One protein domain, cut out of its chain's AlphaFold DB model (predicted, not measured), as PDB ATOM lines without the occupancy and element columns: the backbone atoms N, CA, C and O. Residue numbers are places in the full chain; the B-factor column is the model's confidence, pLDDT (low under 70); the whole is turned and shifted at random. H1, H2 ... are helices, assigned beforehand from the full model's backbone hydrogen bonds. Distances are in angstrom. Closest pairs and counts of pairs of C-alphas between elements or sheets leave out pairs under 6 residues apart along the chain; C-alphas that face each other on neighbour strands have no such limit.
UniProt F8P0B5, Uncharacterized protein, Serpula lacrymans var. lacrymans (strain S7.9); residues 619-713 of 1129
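What this domain is: This is residues 619 to 713 of the 1129 residues of an uncharacterized protein of Serpula lacrymans var. lacrymans (strain S7.9) (UniProt F8P0B5). Four helices form a rounded cluster: long H1 and short H2 fold back as a hairpin, H3 packs steeply on H1 with H1 residues 627 to 631, and H4 packs on H2 and H3 and meets H1 only at H1 residues 635 to 636. After H4, a long stretch without named elements, residues 683 to 713, runs back past H1. Printed are 95 residues, with H1, H2, H3 and H4 in that order and no named strand; the class is all helix, though only 46 residues are in helices. It is compact, radius of gyration of the C-alphas 12.6 A, spans 35 by 28 by 23 A.

Where its parts are: H1, residues 621 to 636, begins at C-alpha (-21.489, -31.653, -14.875) and is 22.7 A long. H2 is residues 640 to 645, 8.9 A; H3 is 648 to 657, 14.4 A. H4, residues 669 to 682, 20.2 A, ends at C-alpha (-20.874, -43.852, -44.431).

How they stand to each other: H1, with residues 630 to 635 alone, touches H2, opposite ways at a shallow tilt of 12 degrees; closest C-alphas, Gly 634 and Thr 642, 5.3 A. H3 and H4 touch at 36 degrees, only just steep; closest C-alphas, Lys 648 and Lys 669, 5.7 A. In the four helices every O i to N i+4 pair is within hydrogen-bond range.

The domain as a whole: The printed part has no cut. The link H3 to H4 is long. Confidence is under 70 in 28 residues, among them 698 to 713.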
ATOM      1  N   HIS A 619     -16.631 -26.288 -17.243       77.00
ATOM      2  CA  HIS A 619     -18.008 -26.737 -17.429       77.00
ATOM      3  C   HIS A 619     -18.413 -27.599 -16.230       77.00
ATOM      4  O   HIS A 619     -17.771 -28.619 -15.975       77.00
ATOM      5  N   SER A 620     -19.469 -27.201 -15.510       82.19
ATOM      6  CA  SER A 620     -20.100 -28.052 -14.488       82.19
ATOM      7  C   SER A 620     -20.648 -29.343 -15.119       82.19
ATOM      8  O   SER A 620     -20.873 -29.354 -16.332       82.19
ATOM      9  N   PRO A 621     -20.903 -30.414 -14.347       80.25
ATOM     10  CA  PRO A 621     -21.489 -31.653 -14.875       80.25
ATOM     11  C   PRO A 621     -22.751 -31.412 -15.725       80.25
ATOM     12  O   PRO A 621     -22.889 -31.942 -16.827       80.25
ATOM     13  N   GLU A 622     -23.617 -30.493 -15.294       81.69
ATOM     14  CA  GLU A 622     -24.808 -30.062 -16.044       81.69
ATOM     15  C   GLU A 622     -24.459 -29.427 -17.403       81.69
ATOM     16  O   GLU A 622     -25.078 -29.720 -18.425       81.69
ATOM     17  N   GLN A 623     -23.430 -28.577 -17.448       83.81
ATOM     18  CA  GLN A 623     -22.961 -27.954 -18.689       83.81
ATOM     19  C   GLN A 623     -22.256 -28.955 -19.605       83.81
ATOM     20  O   GLN A 623     -22.375 -28.854 -20.826       83.81
ATOM     21  N   GLN A 624     -21.547 -29.934 -19.041       81.38
ATOM     22  CA  GLN A 624     -20.960 -31.027 -19.812       81.38
ATOM     23  C   GLN A 624     -22.054 -31.843 -20.502       81.38
ATOM     24  O   GLN A 624     -21.937 -32.081 -21.700       81.38
ATOM     25  N   ALA A 625     -23.143 -32.177 -19.799       84.50
ATOM     26  CA  ALA A 625     -24.291 -32.879 -20.378       84.50
ATOM     27  C   ALA A 625     -24.890 -32.114 -21.573       84.50
ATOM     28  O   ALA A 625     -25.147 -32.694 -22.628       84.50
ATOM     29  N   ILE A 626     -25.037 -30.789 -21.443       86.25
ATOM     30  CA  ILE A 626     -25.542 -29.923 -22.520       86.25
ATOM     31  C   ILE A 626     -24.614 -29.944 -23.745       86.25
ATOM     32  O   ILE A 626     -25.087 -30.000 -24.881       86.25
ATOM     33  N   GLU A 627     -23.299 -29.875 -23.542       86.75
ATOM     34  CA  GLU A 627     -22.320 -29.873 -24.636       86.75
ATOM     35  C   GLU A 627     -22.188 -31.248 -25.305       86.75
ATOM     36  O   GLU A 627     -22.088 -31.322 -26.530       86.75
ATOM     37  N   ILE A 628     -22.272 -32.335 -24.536       86.50
ATOM     38  CA  ILE A 628     -22.312 -33.709 -25.054       86.50
ATOM     39  C   ILE A 628     -23.554 -33.901 -25.935       86.50
ATOM     40  O   ILE A 628     -23.447 -34.355 -27.074       86.50
ATOM     41  N   GLU A 629     -24.720 -33.446 -25.477       86.69
ATOM     42  CA  GLU A 629     -25.967 -33.526 -26.241       86.69
ATOM     43  C   GLU A 629     -25.958 -32.622 -27.491       86.69
ATOM     44  O   GLU A 629     -26.526 -32.952 -28.537       86.69
ATOM     45  N   LYS A 630     -25.270 -31.472 -27.443       87.00
ATOM     46  CA  LYS A 630     -24.991 -30.667 -28.647       87.00
ATOM     47  C   LYS A 630     -24.072 -31.404 -29.626       87.00
ATOM     48  O   LYS A 630     -24.296 -31.293 -30.830       87.00
ATOM     49  N   GLY A 631     -23.082 -32.148 -29.131       86.38
ATOM     50  CA  GLY A 631     -22.216 -33.024 -29.923       86.38
ATOM     51  C   GLY A 631     -22.993 -34.090 -30.673       86.38
ATOM     52  O   GLY A 631     -22.923 -34.128 -31.902       86.38
ATOM     53  N   ARG A 632     -23.819 -34.861 -29.958       87.25
ATOM     54  CA  ARG A 632     -24.697 -35.885 -30.543       87.25
ATOM     55  C   ARG A 632     -25.566 -35.310 -31.664       87.25
ATOM     56  O   ARG A 632     -25.493 -35.766 -32.801       87.25
ATOM     57  N   ARG A 633     -26.305 -34.228 -31.382       85.62
ATOM     58  CA  ARG A 633     -27.163 -33.559 -32.382       85.62
ATOM     59  C   ARG A 633     -26.378 -32.976 -33.558       85.62
ATOM     60  O   ARG A 633     -26.902 -32.913 -34.669       85.62
ATOM     61  N   GLY A 634     -25.152 -32.510 -33.321       86.94
ATOM     62  CA  GLY A 634     -24.264 -31.994 -34.359       86.94
ATOM     63  C   GLY A 634     -23.832 -33.077 -35.349       86.94
ATOM     64  O   GLY A 634     -23.819 -32.810 -36.550       86.94
ATOM     65  N   ILE A 635     -23.543 -34.285 -34.857       85.88
ATOM     66  CA  ILE A 635     -23.201 -35.454 -35.681       85.88
ATOM     67  C   ILE A 635     -24.441 -35.945 -36.442       85.88
ATOM     68  O   ILE A 635     -24.389 -36.050 -37.666       85.88
ATOM     69  N   GLU A 636     -25.580 -36.126 -35.761       85.62
ATOM     70  CA  GLU A 636     -26.833 -36.608 -36.374       85.62
ATOM     71  C   GLU A 636     -27.332 -35.720 -37.517       85.62
ATOM     72  O   GLU A 636     -27.825 -36.212 -38.528       85.62
ATOM     73  N   LYS A 637     -27.187 -34.397 -37.370       85.88
ATOM     74  CA  LYS A 637     -27.578 -33.412 -38.390       85.88
ATOM     75  C   LYS A 637     -26.480 -33.118 -39.414       85.88
ATOM     76  O   LYS A 637     -26.639 -32.199 -40.215       85.88
ATOM     77  N   LEU A 638     -25.351 -33.827 -39.352       83.88
ATOM     78  CA  LEU A 638     -24.164 -33.603 -40.180       83.88
ATOM     79  C   LEU A 638     -23.673 -32.136 -40.191       83.88
ATOM     80  O   LEU A 638     -23.162 -31.626 -41.191       83.88
ATOM     81  N   SER A 639     -23.820 -31.433 -39.061       87.19
ATOM     82  CA  SER A 639     -23.551 -29.997 -38.938       87.19
ATOM     83  C   SER A 639     -22.127 -29.725 -38.446       87.19
ATOM     84  O   SER A 639     -21.852 -29.638 -37.245       87.19
ATOM     85  N   SER A 640     -21.218 -29.476 -39.391       84.69
ATOM     86  CA  SER A 640     -19.842 -29.035 -39.099       84.69
ATOM     87  C   SER A 640     -19.801 -27.744 -38.268       84.69
ATOM     88  O   SER A 640     -18.982 -27.613 -37.361       84.69
ATOM     89  N   ASN A 641     -20.735 -26.812 -38.489       81.94
ATOM     90  CA  ASN A 641     -20.789 -25.560 -37.727       81.94
ATOM     91  C   ASN A 641     -21.141 -25.776 -36.249       81.94
ATOM     92  O   ASN A 641     -20.566 -25.111 -35.390       81.94
ATOM     93  N   THR A 642     -22.026 -26.725 -35.938       84.06
ATOM     94  CA  THR A 642     -22.373 -27.065 -34.548       84.06
ATOM     95  C   THR A 642     -21.194 -27.732 -33.841       84.06
ATOM     96  O   THR A 642     -20.849 -27.351 -32.725       84.06
ATOM     97  N   LEU A 643     -20.494 -28.652 -34.512       83.94
ATOM     98  CA  LEU A 643     -19.314 -29.319 -33.948       83.94
ATOM     99  C   LEU A 643     -18.121 -28.367 -33.770       83.94
ATOM    100  O   LEU A 643     -17.350 -28.488 -32.816       83.94
ATOM    101  N   LYS A 644     -17.997 -27.345 -34.628       84.94
ATOM    102  CA  LYS A 644     -16.996 -26.278 -34.472       84.94
ATOM    103  C   LYS A 644     -17.204 -25.439 -33.208       84.94
ATOM    104  O   LYS A 644     -16.220 -24.878 -32.725       84.94
ATOM    105  N   GLN A 645     -18.414 -25.370 -32.650       83.50
ATOM    106  CA  GLN A 645     -18.698 -24.612 -31.423       83.50
ATOM    107  C   GLN A 645     -18.287 -25.354 -30.138       83.50
ATOM    108  O   GLN A 645     -17.997 -24.705 -29.137       83.50
ATOM    109  N   LEU A 646     -18.185 -26.686 -30.172       82.56
ATOM    110  CA  LEU A 646     -17.803 -27.520 -29.019       82.56
ATOM    111  C   LEU A 646     -16.322 -27.364 -28.662       82.56
ATOM    112  O   LEU A 646     -15.508 -27.044 -29.522       82.56
ATOM    113  N   ARG A 647     -15.898 -27.644 -27.425       80.06
ATOM    114  CA  ARG A 647     -14.449 -27.719 -27.115       80.06
ATOM    115  C   ARG A 647     -13.819 -28.945 -27.795       80.06
ATOM    116  O   ARG A 647     -14.487 -29.961 -27.957       80.06
ATOM    117  N   LYS A 648     -12.528 -28.867 -28.165       75.94
ATOM    118  CA  LYS A 648     -11.799 -29.959 -28.861       75.94
ATOM    119  C   LYS A 648     -11.918 -31.298 -28.111       75.94
ATOM    120  O   LYS A 648     -12.176 -32.306 -28.753       75.94
ATOM    121  N   GLY A 649     -11.825 -31.276 -26.777       69.75
ATOM    122  CA  GLY A 649     -11.931 -32.475 -25.933       69.75
ATOM    123  C   GLY A 649     -13.239 -33.259 -26.101       69.75
ATOM    124  O   GLY A 649     -13.195 -34.477 -26.203       69.75
ATOM    125  N   TYR A 650     -14.389 -32.586 -26.249       81.31
ATOM    126  CA  TYR A 650     -15.663 -33.277 -26.507       81.31
ATOM    127  C   TYR A 650     -15.673 -33.949 -27.880       81.31
ATOM    128  O   TYR A 650     -16.084 -35.095 -28.003       81.31
ATOM    129  N   VAL A 651     -15.191 -33.249 -28.912       80.69
ATOM    130  CA  VAL A 651     -15.138 -33.785 -30.281       80.69
ATOM    131  C   VAL A 651     -14.225 -35.011 -30.344       80.69
ATOM    132  O   VAL A 651     -14.584 -36.014 -30.946       80.69
ATOM    133  N   MET A 652     -13.072 -34.957 -29.678       73.88
ATOM    134  CA  MET A 652     -12.156 -36.095 -29.592       73.88
ATOM    135  C   MET A 652     -12.769 -37.270 -28.828       73.88
ATOM    136  O   MET A 652     -12.657 -38.399 -29.287       73.88
ATOM    137  N   ALA A 653     -13.462 -37.019 -27.713       75.19
ATOM    138  CA  ALA A 653     -14.137 -38.068 -26.953       75.19
ATOM    139  C   ALA A 653     -15.168 -38.833 -27.806       75.19
ATOM    140  O   ALA A 653     -15.228 -40.057 -27.733       75.19
ATOM    141  N   PHE A 654     -15.923 -38.132 -28.663       81.31
ATOM    142  CA  PHE A 654     -16.815 -38.773 -29.636       81.31
ATOM    143  C   PHE A 654     -16.055 -39.585 -30.690       81.31
ATOM    144  O   PHE A 654     -16.470 -40.699 -30.988       81.31
ATOM    145  N   ALA A 655     -14.957 -39.057 -31.241       77.06
ATOM    146  CA  ALA A 655     -14.153 -39.775 -32.235       77.06
ATOM    147  C   ALA A 655     -13.568 -41.074 -31.665       77.06
ATOM    148  O   ALA A 655     -13.658 -42.117 -32.300       77.06
ATOM    149  N   ILE A 656     -13.041 -41.017 -30.442       70.25
ATOM    150  CA  ILE A 656     -12.408 -42.156 -29.774       70.25
ATOM    151  C   ILE A 656     -13.441 -43.227 -29.400       70.25
ATOM    152  O   ILE A 656     -13.237 -44.392 -29.720       70.25
ATOM    153  N   LEU A 657     -14.571 -42.857 -28.780       77.88
ATOM    154  CA  LEU A 657     -15.613 -43.826 -28.387       77.88
ATOM    155  C   LEU A 657     -16.280 -44.543 -29.564       77.88
ATOM    156  O   LEU A 657     -16.884 -45.594 -29.373       77.88
ATOM    157  N   ASN A 658     -16.234 -43.942 -30.751       79.50
ATOM    158  CA  ASN A 658     -16.832 -44.494 -31.963       79.50
ATOM    159  C   ASN A 658     -15.772 -45.062 -32.925       79.50
ATOM    160  O   ASN A 658     -16.100 -45.344 -34.075       79.50
ATOM    161  N   GLU A 659     -14.526 -45.219 -32.456       72.88
ATOM    162  CA  GLU A 659     -13.401 -45.822 -33.191       72.88
ATOM    163  C   GLU A 659     -13.120 -45.155 -34.551       72.88
ATOM    164  O   GLU A 659     -12.783 -45.800 -35.543       72.88
ATOM    165  N   VAL A 660     -13.264 -43.829 -34.611       76.12
ATOM    166  CA  VAL A 660     -13.057 -43.055 -35.839       76.12
ATOM    167  C   VAL A 660     -11.574 -42.759 -36.037       76.12
ATOM    168  O   VAL A 660     -10.971 -41.994 -35.281       76.12
ATOM    169  N   VAL A 661     -11.001 -43.319 -37.102       66.44
ATOM    170  CA  VAL A 661      -9.609 -43.083 -37.504       66.44
ATOM    171  C   VAL A 661      -9.499 -41.752 -38.257       66.44
ATOM    172  O   VAL A 661     -10.274 -41.471 -39.170       66.44
ATOM    173  N   VAL A 662      -8.537 -40.909 -37.870       67.88
ATOM    174  CA  VAL A 662      -8.227 -39.648 -38.562       67.88
ATOM    175  C   VAL A 662      -6.983 -39.861 -39.419       67.88
ATOM    176  O   VAL A 662      -5.887 -40.008 -38.887       67.88
ATOM    177  N   GLU A 663      -7.140 -39.870 -40.739       51.03
ATOM    178  CA  GLU A 663      -6.017 -40.024 -41.668       51.03
ATOM    179  C   GLU A 663      -5.274 -38.686 -41.860       51.03
ATOM    180  O   GLU A 663      -5.844 -37.700 -42.335       51.03
ATOM    181  N   GLY A 664      -3.994 -38.638 -41.463       50.72
ATOM    182  CA  GLY A 664      -3.081 -37.508 -41.683       50.72
ATOM    183  C   GLY A 664      -2.234 -37.119 -40.462       50.72
ATOM    184  O   GLY A 664      -2.594 -37.378 -39.320       50.72
ATOM    185  N   SER A 665      -1.113 -36.429 -40.694       40.41
ATOM    186  CA  SER A 665      -0.141 -36.002 -39.667       40.41
ATOM    187  C   SER A 665      -0.587 -34.810 -38.798       40.41
ATOM    188  O   SER A 665       0.177 -34.339 -37.958       40.41
ATOM    189  N   SER A 666      -1.819 -34.297 -38.963       43.31
ATOM    190  CA  SER A 666      -2.316 -33.133 -38.209       43.31
ATOM    191  C   SER A 666      -3.578 -33.441 -37.383       43.31
ATOM    192  O   SER A 666      -4.698 -33.493 -37.892       43.31
ATOM    193  N   PHE A 667      -3.419 -33.567 -36.060       59.97
ATOM    194  CA  PHE A 667      -4.498 -33.813 -35.082       59.97
ATOM    195  C   PHE A 667      -5.309 -32.544 -34.748       59.97
ATOM    196  O   PHE A 667      -5.522 -32.169 -33.584       59.97
ATOM    197  N   THR A 668      -5.740 -31.824 -35.784       67.00
ATOM    198  CA  THR A 668      -6.499 -30.579 -35.638       67.00
ATOM    199  C   THR A 668      -7.968 -30.860 -35.324       67.00
ATOM    200  O   THR A 668      -8.544 -31.858 -35.747       67.00
ATOM    201  N   LYS A 669      -8.627 -29.942 -34.606       73.31
ATOM    202  CA  LYS A 669     -10.067 -30.048 -34.305       73.31
ATOM    203  C   LYS A 669     -10.911 -30.222 -35.577       73.31
ATOM    204  O   LYS A 669     -11.874 -30.974 -35.569       73.31
ATOM    205  N   THR A 670     -10.548 -29.535 -36.658       75.19
ATOM    206  CA  THR A 670     -11.246 -29.619 -37.947       75.19
ATOM    207  C   THR A 670     -11.081 -30.993 -38.595       75.19
ATOM    208  O   THR A 670     -12.051 -31.498 -39.151       75.19
ATOM    209  N   ALA A 671      -9.905 -31.620 -38.469       71.50
ATOM    210  CA  ALA A 671      -9.674 -32.982 -38.949       71.50
ATOM    211  C   ALA A 671     -10.577 -33.993 -38.224       71.50
ATOM    212  O   ALA A 671     -11.291 -34.742 -38.885       71.50
ATOM    213  N   TYR A 672     -10.662 -33.922 -36.889       74.50
ATOM    214  CA  TYR A 672     -11.583 -34.760 -36.105       74.50
ATOM    215  C   TYR A 672     -13.053 -34.561 -36.497       74.50
ATOM    216  O   TYR A 672     -13.793 -35.530 -36.619       74.50
ATOM    217  N   ILE A 673     -13.486 -33.313 -36.718       81.19
ATOM    218  CA  ILE A 673     -14.864 -33.017 -37.148       81.19
ATOM    219  C   ILE A 673     -15.146 -33.637 -38.518       81.19
ATOM    220  O   ILE A 673     -16.188 -34.257 -38.701       81.19
ATOM    221  N   ASN A 674     -14.237 -33.466 -39.478       81.94
ATOM    222  CA  ASN A 674     -14.422 -33.997 -40.825       81.94
ATOM    223  C   ASN A 674     -14.450 -35.532 -40.822       81.94
ATOM    224  O   ASN A 674     -15.329 -36.108 -41.455       81.94
ATOM    225  N   ALA A 675     -13.557 -36.174 -40.062       80.62
ATOM    226  CA  ALA A 675     -13.523 -37.626 -39.912       80.62
ATOM    227  C   ALA A 675     -14.814 -38.166 -39.275       80.62
ATOM    228  O   ALA A 675     -15.430 -39.073 -39.823       80.62
ATOM    229  N   LEU A 676     -15.292 -37.548 -38.187       83.44
ATOM    230  CA  LEU A 676     -16.557 -37.914 -37.533       83.44
ATOM    231  C   LEU A 676     -17.767 -37.789 -38.465       83.44
ATOM    232  O   LEU A 676     -18.646 -38.648 -38.471       83.44
ATOM    233  N   LEU A 677     -17.825 -36.709 -39.248       87.69
ATOM    234  CA  LEU A 677     -18.921 -36.482 -40.186       87.69
ATOM    235  C   LEU A 677     -18.876 -37.453 -41.367       87.69
ATOM    236  O   LEU A 677     -19.930 -37.909 -41.798       87.69
ATOM    237  N   ASN A 678     -17.689 -37.771 -41.887       84.88
ATOM    238  CA  ASN A 678     -17.535 -38.760 -42.953       84.88
ATOM    239  C   ASN A 678     -17.908 -40.163 -42.458       84.88
ATOM    240  O   ASN A 678     -18.749 -40.809 -43.073       84.88
ATOM    241  N   TRP A 679     -17.411 -40.560 -41.284       85.44
ATOM    242  CA  TRP A 679     -17.757 -41.829 -40.642       85.44
ATOM    243  C   TRP A 679     -19.273 -42.011 -40.459       85.44
ATOM    244  O   TRP A 679     -19.820 -43.071 -40.770       85.44
ATOM    245  N   TYR A 680     -19.975 -40.962 -40.009       85.81
ATOM    246  CA  TYR A 680     -21.428 -41.016 -39.826       85.81
ATOM    247  C   TYR A 680     -22.203 -40.997 -41.157       85.81
ATOM    248  O   TYR A 680     -23.264 -41.610 -41.254       85.81
ATOM    249  N   ARG A 681     -21.681 -40.338 -42.208       84.31
ATOM    250  CA  ARG A 681     -22.266 -40.393 -43.567       84.31
ATOM    251  C   ARG A 681     -22.184 -41.783 -44.180       84.31
ATOM    252  O   ARG A 681     -23.101 -42.171 -44.892       84.31
ATOM    253  N   GLU A 682     -21.096 -42.497 -43.922       81.75
ATOM    254  CA  GLU A 682     -20.874 -43.852 -44.431       81.75
ATOM    255  C   GLU A 682     -21.731 -44.895 -43.694       81.75
ATOM    256  O   GLU A 682     -21.998 -45.961 -44.240       81.75
ATOM    257  N   ASN A 683     -22.224 -44.577 -42.488       76.69
ATOM    258  CA  ASN A 683     -23.026 -45.477 -41.652       76.69
ATOM    259  C   ASN A 683     -24.278 -44.782 -41.064       76.69
ATOM    260  O   ASN A 683     -24.387 -44.636 -39.838       76.69
ATOM    261  N   PRO A 684     -25.244 -44.345 -41.895       68.88
ATOM    262  CA  PRO A 684     -26.423 -43.633 -41.413       68.88
ATOM    263  C   PRO A 684     -27.310 -44.546 -40.550       68.88
ATOM    264  O   PRO A 684     -27.735 -45.612 -40.988       68.88
ATOM    265  N   GLY A 685     -27.607 -44.120 -39.316       63.12
ATOM    266  CA  GLY A 685     -28.479 -44.844 -38.377       63.12
ATOM    267  C   GLY A 685     -27.760 -45.722 -37.343       63.12
ATOM    268  O   GLY A 685     -28.425 -46.357 -36.527       63.12
ATOM    269  N   ARG A 686     -26.419 -45.749 -37.330       72.81
ATOM    270  CA  ARG A 686     -25.646 -46.407 -36.264       72.81
ATOM    271  C   ARG A 686     -25.799 -45.629 -34.950       72.81
ATOM    272  O   ARG A 686     -25.685 -44.404 -34.939       72.81
ATOM    273  N   ASN A 687     -26.032 -46.338 -33.842       76.44
ATOM    274  CA  ASN A 687     -26.079 -45.719 -32.515       76.44
ATOM    275  C   ASN A 687     -24.723 -45.078 -32.201       76.44
ATOM    276  O   ASN A 687     -23.713 -45.774 -32.120       76.44
ATOM    277  N   ILE A 688     -24.713 -43.755 -32.037       82.19
ATOM    278  CA  ILE A 688     -23.521 -43.003 -31.646       82.19
ATOM    279  C   ILE A 688     -23.235 -43.321 -30.179       82.19
ATOM    280  O   ILE A 688     -24.080 -43.074 -29.319       82.19
ATOM    281  N   CYS A 689     -22.043 -43.824 -29.875       80.81
ATOM    282  CA  CYS A 689     -21.572 -43.963 -28.503       80.81
ATOM    283  C   CYS A 689     -21.322 -42.569 -27.916       80.81
ATOM    284  O   CYS A 689     -20.533 -41.785 -28.454       80.81
ATOM    285  N   ILE A 690     -22.022 -42.249 -26.826       83.06
ATOM    286  CA  ILE A 690     -22.023 -40.919 -26.210       83.06
ATOM    287  C   ILE A 690     -21.075 -40.913 -24.998       83.06
ATOM    288  O   ILE A 690     -21.181 -41.803 -24.154       83.06
ATOM    289  N   PRO A 691     -20.182 -39.914 -24.867       79.75
ATOM    290  CA  PRO A 691     -19.364 -39.737 -23.670       79.75
ATOM    291  C   PRO A 691     -20.189 -39.559 -22.390       79.75
ATOM    292  O   PRO A 691     -21.198 -38.853 -22.393       79.75
ATOM    293  N   THR A 692     -19.737 -40.148 -21.281       80.75
ATOM    294  CA  THR A 692     -20.352 -39.961 -19.959       80.75
ATOM    295  C   THR A 692     -19.973 -38.611 -19.353       80.75
ATOM    296  O   THR A 692     -18.875 -38.099 -19.557       80.75
ATOM    297  N   VAL A 693     -20.894 -38.013 -18.600       82.56
ATOM    298  CA  VAL A 693     -20.631 -36.773 -17.857       82.56
ATOM    299  C   VAL A 693     -19.670 -37.072 -16.706       82.56
ATOM    300  O   VAL A 693     -19.877 -38.036 -15.975       82.56
ATOM    301  N   LEU A 694     -18.638 -36.243 -16.533       74.69
ATOM    302  CA  LEU A 694     -17.708 -36.370 -15.413       74.69
ATOM    303  C   LEU A 694     -18.256 -35.650 -14.173       74.69
ATOM    304  O   LEU A 694     -18.931 -34.625 -14.287       74.69
ATOM    305  N   ASN A 695     -17.942 -36.183 -12.989       70.31
ATOM    306  CA  ASN A 695     -18.451 -35.673 -11.709       70.31
ATOM    307  C   ASN A 695     -17.876 -34.293 -11.341       70.31
ATOM    308  O   ASN A 695     -18.546 -33.510 -10.669       70.31
ATOM    309  N   ASP A 696     -16.671 -33.969 -11.817       69.31
ATOM    310  CA  ASP A 696     -15.978 -32.719 -11.506       69.31
ATOM    311  C   ASP A 696     -16.175 -31.651 -12.585       69.31
ATOM    312  O   ASP A 696     -16.389 -31.937 -13.766       69.31
ATOM    313  N   ALA A 697     -16.059 -30.379 -12.196       70.69
ATOM    314  CA  ALA A 697     -16.082 -29.269 -13.140       70.69
ATOM    315  C   ALA A 697     -14.743 -29.162 -13.890       70.69
ATOM    316  O   ALA A 697     -13.713 -28.846 -13.295       70.69
ATOM    317  N   ILE A 698     -14.751 -29.358 -15.212       62.66
ATOM    318  CA  ILE A 698     -13.519 -29.482 -16.011       62.66
ATOM    319  C   ILE A 698     -13.383 -28.428 -17.109       62.66
ATOM    320  O   ILE A 698     -14.351 -27.952 -17.710       62.66
ATOM    321  N   THR A 699     -12.135 -28.070 -17.415       61.09
ATOM    322  CA  THR A 699     -11.812 -27.123 -18.496       61.09
ATOM    323  C   THR A 699     -11.656 -27.835 -19.843       61.09
ATOM    324  O   THR A 699     -12.151 -27.342 -20.860       61.09
ATOM    325  N   ASN A 700     -11.049 -29.024 -19.844       63.00
ATOM    326  CA  ASN A 700     -10.897 -29.889 -21.010       63.00
ATOM    327  C   ASN A 700     -11.579 -31.228 -20.721       63.00
ATOM    328  O   ASN A 700     -11.275 -31.859 -19.717       63.00
ATOM    329  N   PHE A 701     -12.516 -31.622 -21.581       68.94
ATOM    330  CA  PHE A 701     -13.274 -32.863 -21.429       68.94
ATOM    331  C   PHE A 701     -12.452 -34.073 -21.890       68.94
ATOM    332  O   PHE A 701     -11.818 -33.999 -22.946       68.94
ATOM    333  N   VAL A 702     -12.470 -35.153 -21.103       65.88
ATOM    334  CA  VAL A 702     -11.737 -36.412 -21.329       65.88
ATOM    335  C   VAL A 702     -12.666 -37.587 -20.996       65.88
ATOM    336  O   VAL A 702     -13.605 -37.422 -20.223       65.88
ATOM    337  N   LEU A 703     -12.437 -38.756 -21.596       66.31
ATOM    338  CA  LEU A 703     -13.201 -39.971 -21.302       66.31
ATOM    339  C   LEU A 703     -12.817 -40.552 -19.935       66.31
ATOM    340  O   LEU A 703     -11.644 -40.574 -19.568       66.31
ATOM    341  N   GLN A 704     -13.810 -41.038 -19.192       52.34
ATOM    342  CA  GLN A 704     -13.621 -41.642 -17.873       52.34
ATOM    343  C   GLN A 704     -12.711 -42.878 -17.985       52.34
ATOM    344  O   GLN A 704     -13.038 -43.823 -18.697       52.34
ATOM    345  N   GLY A 705     -11.553 -42.850 -17.318       52.94
ATOM    346  CA  GLY A 705     -10.546 -43.920 -17.377       52.94
ATOM    347  C   GLY A 705      -9.473 -43.776 -18.468       52.94
ATOM    348  O   GLY A 705      -8.556 -44.587 -18.496       52.94
ATOM    349  N   MET A 706      -9.530 -42.749 -19.329       48.41
ATOM    350  CA  MET A 706      -8.419 -42.406 -20.228       48.41
ATOM    351  C   MET A 706      -7.651 -41.196 -19.692       48.41
ATOM    352  O   MET A 706      -8.177 -40.084 -19.679       48.41
ATOM    353  N   GLU A 707      -6.390 -41.369 -19.298       43.81
ATOM    354  CA  GLU A 707      -5.488 -40.225 -19.134       43.81
ATOM    355  C   GLU A 707      -5.136 -39.670 -20.529       43.81
ATOM    356  O   GLU A 707      -4.546 -40.360 -21.349       43.81
ATOM    357  N   HIS A 708      -5.575 -38.439 -20.814       45.81
ATOM    358  CA  HIS A 708      -5.201 -37.557 -21.935       45.81
ATOM    359  C   HIS A 708      -4.498 -38.185 -23.174       45.81
ATOM    360  O   HIS A 708      -3.275 -38.269 -23.197       45.81
ATOM    361  N   PRO A 709      -5.214 -38.461 -24.283       39.72
ATOM    362  CA  PRO A 709      -4.598 -38.947 -25.527       39.72
ATOM    363  C   PRO A 709      -3.953 -37.848 -26.400       39.72
ATOM    364  O   PRO A 709      -3.479 -38.132 -27.497       39.72
ATOM    365  N   ASP A 710      -3.949 -36.577 -25.973       40.66
ATOM    366  CA  ASP A 710      -3.344 -35.486 -26.752       40.66
ATOM    367  C   ASP A 710      -1.897 -35.246 -26.287       40.66
ATOM    368  O   ASP A 710      -1.653 -34.489 -25.344       40.66
ATOM    369  N   VAL A 711      -0.943 -35.868 -26.990       42.09
ATOM    370  CA  VAL A 711       0.517 -35.718 -26.804       42.09
ATOM    371  C   VAL A 711       0.956 -34.241 -26.851       42.09
ATOM    372  O   VAL A 711       2.019 -33.879 -26.355       42.09
ATOM    373  N   SER A 712       0.132 -33.348 -27.415       41.41
ATOM    374  CA  SER A 712       0.504 -31.951 -27.638       41.41
ATOM    375  C   SER A 712       0.397 -31.018 -26.424       41.41
ATOM    376  O   SER A 712       0.824 -29.872 -26.560       41.41
ATOM    377  N   LYS A 713      -0.123 -31.437 -25.253       50.91
ATOM    378  CA  LYS A 713      -0.118 -30.611 -24.017       50.91
ATOM    379  C   LYS A 713      -0.206 -31.437 -22.727       50.91
ATOM    380  O   LYS A 713      -1.222 -31.377 -22.029       50.91
TER     381      LYS A 713